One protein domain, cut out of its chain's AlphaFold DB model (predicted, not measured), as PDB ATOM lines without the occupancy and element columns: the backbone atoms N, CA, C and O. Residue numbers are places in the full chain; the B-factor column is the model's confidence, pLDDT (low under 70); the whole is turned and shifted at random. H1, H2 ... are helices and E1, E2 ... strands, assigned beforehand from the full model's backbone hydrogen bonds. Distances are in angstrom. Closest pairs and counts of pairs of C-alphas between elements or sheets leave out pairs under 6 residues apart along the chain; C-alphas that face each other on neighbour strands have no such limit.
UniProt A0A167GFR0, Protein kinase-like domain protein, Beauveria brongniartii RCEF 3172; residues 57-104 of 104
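This is residues 57 to 104 of the 104 residues of the protein "Protein kinase-like domain protein" of Beauveria brongniartii RCEF 3172 (UniProt A0A167GFR0). The printed part is a loose, three-armed shape: a small hairpin of two strands, E1 and E2, makes one arm, the helix H1 another, and the short helix H2 a third. The hairpin and H1 lie toward opposite ends of the longest axis, and the unnamed stretch of residues 83 to 97 folds back from the end of H1 and leads off to H2 at the side. The printed part has 48 residues, in the order E1, E2, H1, H2; the sheet E1 - E2 is antiparallel, and the class is mixed, helices and strands, with 22 residues, under half, in named elements. The whole is loose, with a radius of gyration of the C-alphas of 12.7 A and spans of 36 by 26 by 16 A.

E1, residues 57 to 59, and E2, residues 65 to 69, are antiparallel neighbours and form a hairpin, with 123 degrees between their directions. The C-alphas of Arg 59 and Phe 65 face each other at 4.7 A. N 58 and O 66 are within hydrogen-bond range at 2.8 A, as are N 66 and O 58 at 2.9 A. H1, residues 74 to 82, is apart from E1. H2, residues 98 to 102, is apart from E1, E2 and H1. In both helices every O i to N i+4 pair is within hydrogen-bond range.

E1 begins at C-alpha 57, (89.562, 114.885, 304.368). E2 is 11.2 A long from first to last C-alpha, E1 6.8 A. H1 is 12.2 A long and begins at C-alpha 74, (86.556, 128.231, 312.466). H2 is 6.2 A long and ends at C-alpha 102, (76.034, 128.384, 302.257).

The two C-alphas farthest apart, those of Asp 62 and Ser 83, are 35.7 A apart. The links E1 to E2 and E2 to H1 are tight; the link H1 to H2, 15 residues, is long. The printed part has no cut and ends at residue 104, the chain's last. The mean pLDDT of the printed part is 87.5, and no printed residue is under 70.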
ATOM      1  N   LEU A  57      88.809 116.018 304.897       89.12
ATOM      2  CA  LEU A  57      89.562 114.885 304.368       89.12
ATOM      3  C   LEU A  57      89.492 113.665 305.299       89.12
ATOM      4  O   LEU A  57      89.666 113.751 306.521       89.12
ATOM      5  N   LEU A  58      89.292 112.510 304.681       88.56
ATOM      6  CA  LEU A  58      89.360 111.181 305.268       88.56
ATOM      7  C   LEU A  58      90.409 110.372 304.518       88.56
ATOM      8  O   LEU A  58      90.514 110.460 303.298       88.56
ATOM      9  N   ARG A  59      91.174 109.569 305.254       88.75
ATOM     10  CA  ARG A  59      92.066 108.590 304.647       88.75
ATOM     11  C   ARG A  59      91.291 107.292 304.449       88.75
ATOM     12  O   ARG A  59      90.795 106.738 305.426       88.75
ATOM     13  N   SER A  60      91.178 106.863 303.202       87.44
ATOM     14  CA  SER A  60      90.561 105.599 302.806       87.44
ATOM     15  C   SER A  60      91.485 104.413 303.130       87.44
ATOM     16  O   SER A  60      92.672 104.592 303.422       87.44
ATOM     17  N   GLU A  61      90.939 103.196 303.107       90.06
ATOM     18  CA  GLU A  61      91.660 101.950 303.413       90.06
ATOM     19  C   GLU A  61      92.821 101.685 302.442       90.06
ATOM     20  O   GLU A  61      93.868 101.176 302.837       90.06
ATOM     21  N   ASP A  62      92.670 102.111 301.188       90.31
ATOM     22  CA  ASP A  62      93.698 102.064 300.142       90.31
ATOM     23  C   ASP A  62      94.796 103.133 300.314       90.31
ATOM     24  O   ASP A  62      95.763 103.188 299.553       90.31
ATOM     25  N   GLY A  63      94.672 103.988 301.332       84.81
ATOM     26  CA  GLY A  63      95.602 105.065 301.632       84.81
ATOM     27  C   GLY A  63      95.368 106.349 300.837       84.81
ATOM     28  O   GLY A  63      96.097 107.313 301.090       84.81
ATOM     29  N   SER A  64      94.372 106.386 299.945       87.75
ATOM     30  CA  SER A  64      93.951 107.602 299.246       87.75
ATOM     31  C   SER A  64      93.226 108.567 300.190       87.75
ATOM     32  O   SER A  64      92.787 108.195 301.284       87.75
ATOM     33  N   PHE A  65      93.127 109.834 299.790       86.50
ATOM     34  CA  PHE A  65      92.340 110.829 300.511       86.50
ATOM     35  C   PHE A  65      91.027 111.075 299.779       86.50
ATOM     36  O   PHE A  65      91.029 111.394 298.593       86.50
ATOM     37  N   ILE A  66      89.920 110.964 300.509       89.75
ATOM     38  CA  ILE A  66      88.575 111.278 300.028       89.75
ATOM     39  C   ILE A  66      87.982 112.410 300.862       89.75
ATOM     40  O   ILE A  66      88.341 112.596 302.029       89.75
ATOM     41  N   VAL A  67      87.049 113.155 300.282       90.25
ATOM     42  CA  VAL A  67      86.225 114.102 301.034       90.25
ATOM     43  C   VAL A  67      85.003 113.358 301.548       90.25
ATOM     44  O   VAL A  67      84.183 112.905 300.757       90.25
ATOM     45  N   GLY A  68      84.884 113.211 302.865       88.69
ATOM     46  CA  GLY A  68      83.732 112.516 303.454       88.69
ATOM     47  C   GLY A  68      83.412 112.896 304.894       88.69
ATOM     48  O   GLY A  68      82.500 112.327 305.477       88.69
ATOM     49  N   LYS A  69      84.150 113.841 305.483       87.50
ATOM     50  CA  LYS A  69      83.766 114.487 306.744       87.50
ATOM     51  C   LYS A  69      83.046 115.795 306.451       87.50
ATOM     52  O   LYS A  69      83.330 116.437 305.438       87.50
ATOM     53  N   ARG A  70      82.238 116.268 307.397       89.06
ATOM     54  CA  ARG A  70      81.726 117.641 307.363       89.06
ATOM     55  C   ARG A  70      82.840 118.700 307.259       89.06
ATOM     56  O   ARG A  70      83.848 118.590 307.967       89.06
ATOM     57  N   PRO A  71      82.678 119.754 306.436       89.75
ATOM     58  CA  PRO A  71      83.533 120.935 306.516       89.75
ATOM     59  C   PRO A  71      83.344 121.646 307.868       89.75
ATOM     60  O   PRO A  71      82.224 121.939 308.286       89.75
ATOM     61  N   LEU A  72      84.445 121.932 308.569       87.75
ATOM     62  CA  LEU A  72      84.415 122.618 309.864       87.75
ATOM     63  C   LEU A  72      84.847 124.069 309.708       87.75
ATOM     64  O   LEU A  72      86.013 124.363 309.442       87.75
ATOM     65  N   THR A  73      83.909 124.986 309.936       87.75
ATOM     66  CA  THR A  73      84.247 126.406 310.043       87.75
ATOM     67  C   THR A  73      85.090 126.663 311.290       87.75
ATOM     68  O   THR A  73      85.054 125.916 312.274       87.75
ATOM     69  N   PHE A  74      85.823 127.778 311.286       87.25
ATOM     70  CA  PHE A  74      86.556 128.231 312.466       87.25
ATOM     71  C   PHE A  74      85.645 128.332 313.702       87.25
ATOM     72  O   PHE A  74      86.015 127.867 314.778       87.25
ATOM     73  N   ASN A  75      84.428 128.859 313.541       88.06
ATOM     74  CA  ASN A  75      83.469 129.005 314.636       88.06
ATOM     75  C   ASN A  75      82.996 127.653 315.186       88.06
ATOM     76  O   ASN A  75      82.956 127.485 316.402       88.06
ATOM     77  N   MET A  76      82.712 126.670 314.326       88.44
ATOM     78  CA  MET A  76      82.344 125.316 314.770       88.44
ATOM     79  C   MET A  76      83.478 124.651 315.557       88.44
ATOM     80  O   MET A  76      83.241 124.088 316.626       88.44
ATOM     81  N   ASN A  77      84.721 124.786 315.077       87.38
ATOM     82  CA  ASN A  77      85.904 124.299 315.790       87.38
ATOM     83  C   ASN A  77      86.063 124.971 317.159       87.38
ATOM     84  O   ASN A  77      86.325 124.297 318.152       87.38
ATOM     85  N   ARG A  78      85.870 126.292 317.233       89.44
ATOM     86  CA  ARG A  78      85.925 127.044 318.493       89.44
ATOM     87  C   ARG A  78      84.846 126.580 319.467       89.44
ATOM     88  O   ARG A  78      85.157 126.325 320.623       89.44
ATOM     89  N   ILE A  79      83.603 126.435 319.018       89.94
ATOM     90  CA  ILE A  79      82.509 125.938 319.860       89.94
ATOM     91  C   ILE A  79      82.891 124.570 320.425       89.94
ATOM     92  O   ILE A  79      82.940 124.404 321.639       89.94
ATOM     93  N   SER A  80      83.297 123.626 319.574       86.94
ATOM     94  CA  SER A  80      83.660 122.296 320.061       86.94
ATOM     95  C   SER A  80      84.807 122.311 321.080       86.94
ATOM     96  O   SER A  80      84.738 121.613 322.090       86.94
ATOM     97  N   GLN A  81      85.825 123.150 320.866       88.38
ATOM     98  CA  GLN A  81      86.967 123.266 321.777       88.38
ATOM     99  C   GLN A  81      86.625 123.924 323.122       88.38
ATOM    100  O   GLN A  81      87.210 123.551 324.136       88.38
ATOM    101  N   PHE A  82      85.724 124.913 323.147       91.12
ATOM    102  CA  PHE A  82      85.522 125.773 324.323       91.12
ATOM    103  C   PHE A  82      84.174 125.595 325.027       91.12
ATOM    104  O   PHE A  82      84.027 126.078 326.146       91.12
ATOM    105  N   SER A  83      83.189 124.928 324.418       84.88
ATOM    106  CA  SER A  83      81.824 124.856 324.961       84.88
ATOM    107  C   SER A  83      81.368 123.453 325.368       84.88
ATOM    108  O   SER A  83      80.179 123.258 325.603       84.88
ATOM    109  N   ASN A  84      82.277 122.473 325.445       86.69
ATOM    110  CA  ASN A  84      81.958 121.068 325.747       86.69
ATOM    111  C   ASN A  84      80.854 120.482 324.833       86.69
ATOM    112  O   ASN A  84      80.106 119.589 325.230       86.69
ATOM    113  N   ILE A  85      80.736 121.013 323.609       85.94
ATOM    114  CA  ILE A  85      79.808 120.537 322.579       85.94
ATOM    115  C   ILE A  85      80.575 119.585 321.664       85.94
ATOM    116  O   ILE A  85      81.593 119.942 321.067       85.94
ATOM    117  N   ALA A  86      80.081 118.356 321.547       85.00
ATOM    118  CA  ALA A  86      80.655 117.381 320.637       85.00
ATOM    119  C   ALA A  86      80.410 117.794 319.177       85.00
ATOM    120  O   ALA A  86      79.328 118.265 318.831       85.00
ATOM    121  N   LEU A  87      81.389 117.547 318.300       79.94
ATOM    122  CA  LEU A  87      81.228 117.774 316.857       79.94
ATOM    123  C   LEU A  87      80.069 116.964 316.255       79.94
ATOM    124  O   LEU A  87      79.498 117.384 315.258       79.94
ATOM    125  N   SER A  88      79.684 115.852 316.888       82.69
ATOM    126  CA  SER A  88      78.547 115.014 316.486       82.69
ATOM    127  C   SER A  88      77.187 115.714 316.574       82.69
ATOM    128  O   SER A  88      76.200 115.168 316.096       82.69
ATOM    129  N   VAL A  89      77.105 116.884 317.217       85.31
ATOM    130  CA  VAL A  89      75.884 117.706 317.238       85.31
ATOM    131  C   VAL A  89      75.633 118.354 315.873       85.31
ATOM    132  O   VAL A  89      74.487 118.626 315.522       85.31
ATOM    133  N   PHE A  90      76.684 118.579 315.082       82.81
ATOM    134  CA  PHE A  90      76.549 119.054 313.712       82.81
ATOM    135  C   PHE A  90      76.191 117.878 312.790       82.81
ATOM    136  O   PHE A  90      76.748 116.790 312.914       82.81
ATOM    137  N   LYS A  91      75.263 118.095 311.852       81.56
ATOM    138  CA  LYS A  91      74.847 117.098 310.851       81.56
ATOM    139  C   LYS A  91      76.048 116.635 310.015       81.56
ATOM    140  O   LYS A  91      76.779 117.466 309.498       81.56
ATOM    141  N   ASP A  92      76.278 115.345 309.842       81.69
ATOM    142  CA  ASP A  92      77.376 114.926 308.964       81.69
ATOM    143  C   ASP A  92      76.947 115.090 307.497       81.69
ATOM    144  O   ASP A  92      75.945 114.511 307.070       81.69
ATOM    145  N   SER A  93      77.639 115.952 306.752       86.62
ATOM    146  CA  SER A  93      77.315 116.273 305.361       86.62
ATOM    147  C   SER A  93      78.527 116.796 304.602       86.62
ATOM    148  O   SER A  93      79.333 117.568 305.118       86.62
ATOM    149  N   THR A  94      78.628 116.398 303.342       92.62
ATOM    150  CA  THR A  94      79.496 117.013 302.334       92.62
ATOM    151  C   THR A  94      78.631 117.757 301.327       92.62
ATOM    152  O   THR A  94      77.451 117.436 301.184       92.62
ATOM    153  N   PHE A  95      79.211 118.711 300.605       92.31
ATOM    154  CA  PHE A  95      78.465 119.551 299.663       92.31
ATOM    155  C   PHE A  95      79.073 119.460 298.271       92.31
ATOM    156  O   PHE A  95      80.293 119.444 298.138       92.31
ATOM    157  N   GLU A  96      78.232 119.405 297.242       92.25
ATOM    158  CA  GLU A  96      78.677 119.371 295.842       92.25
ATOM    159  C   GLU A  96      78.981 120.776 295.311       92.25
ATOM    160  O   GLU A  96      79.828 120.944 294.435       92.25
ATOM    161  N   SER A  97      78.333 121.803 295.867       90.19
ATOM    162  CA  SER A  97      78.523 123.190 295.455       90.19
ATOM    163  C   SER A  97      78.663 124.150 296.636       90.19
ATOM    164  O   SER A  97      78.276 123.865 297.771       90.19
ATOM    165  N   ALA A  98      79.215 125.333 296.355       88.88
ATOM    166  CA  ALA A  98      79.281 126.413 297.335       88.88
ATOM    167  C   ALA A  98      77.880 126.903 297.743       88.88
ATOM    168  O   ALA A  98      77.691 127.257 298.901       88.88
ATOM    169  N   SER A  99      76.908 126.897 296.822       90.81
ATOM    170  CA  SER A  99      75.519 127.257 297.122       90.81
ATOM    171  C   SER A  99      74.922 126.324 298.171       90.81
ATOM    172  O   SER A  99      74.479 126.807 299.207       90.81
ATOM    173  N   ASP A 100      75.037 125.004 297.980       89.56
ATOM    174  CA  ASP A 100      74.528 124.016 298.946       89.56
ATOM    175  C   ASP A 100      75.187 124.166 300.323       89.56
ATOM    176  O   ASP A 100      74.557 123.939 301.351       89.56
ATOM    177  N   TYR A 101      76.468 124.545 300.347       89.00
ATOM    178  CA  TYR A 101      77.211 124.771 301.585       89.00
ATOM    179  C   TYR A 101      76.770 126.036 302.335       89.00
ATOM    180  O   TYR A 101      76.752 126.039 303.564       89.00
ATOM    181  N   PHE A 102      76.446 127.123 301.628       86.88
ATOM    182  CA  PHE A 102      76.034 128.384 302.257       86.88
ATOM    183  C   PHE A 102      74.537 128.449 302.597       86.88
ATOM    184  O   PHE A 102      74.142 129.330 303.359       86.88
ATOM    185  N   GLU A 103      73.723 127.552 302.039       86.88
ATOM    186  CA  GLU A 103      72.272 127.472 302.270       86.88
ATOM    187  C   GLU A 103      71.866 126.503 303.400       86.88
ATOM    188  O   GLU A 103      70.675 126.387 303.696       86.88
ATOM    189  N   GLU A 104      72.824 125.822 304.041       75.06
ATOM    190  CA  GLU A 104      72.591 124.972 305.224       75.06
ATOM    191  C   GLU A 104      72.273 125.773 306.500       75.06
ATOM    192  O   GLU A 104      71.325 125.366 307.215       75.06
TER     193      GLU A 104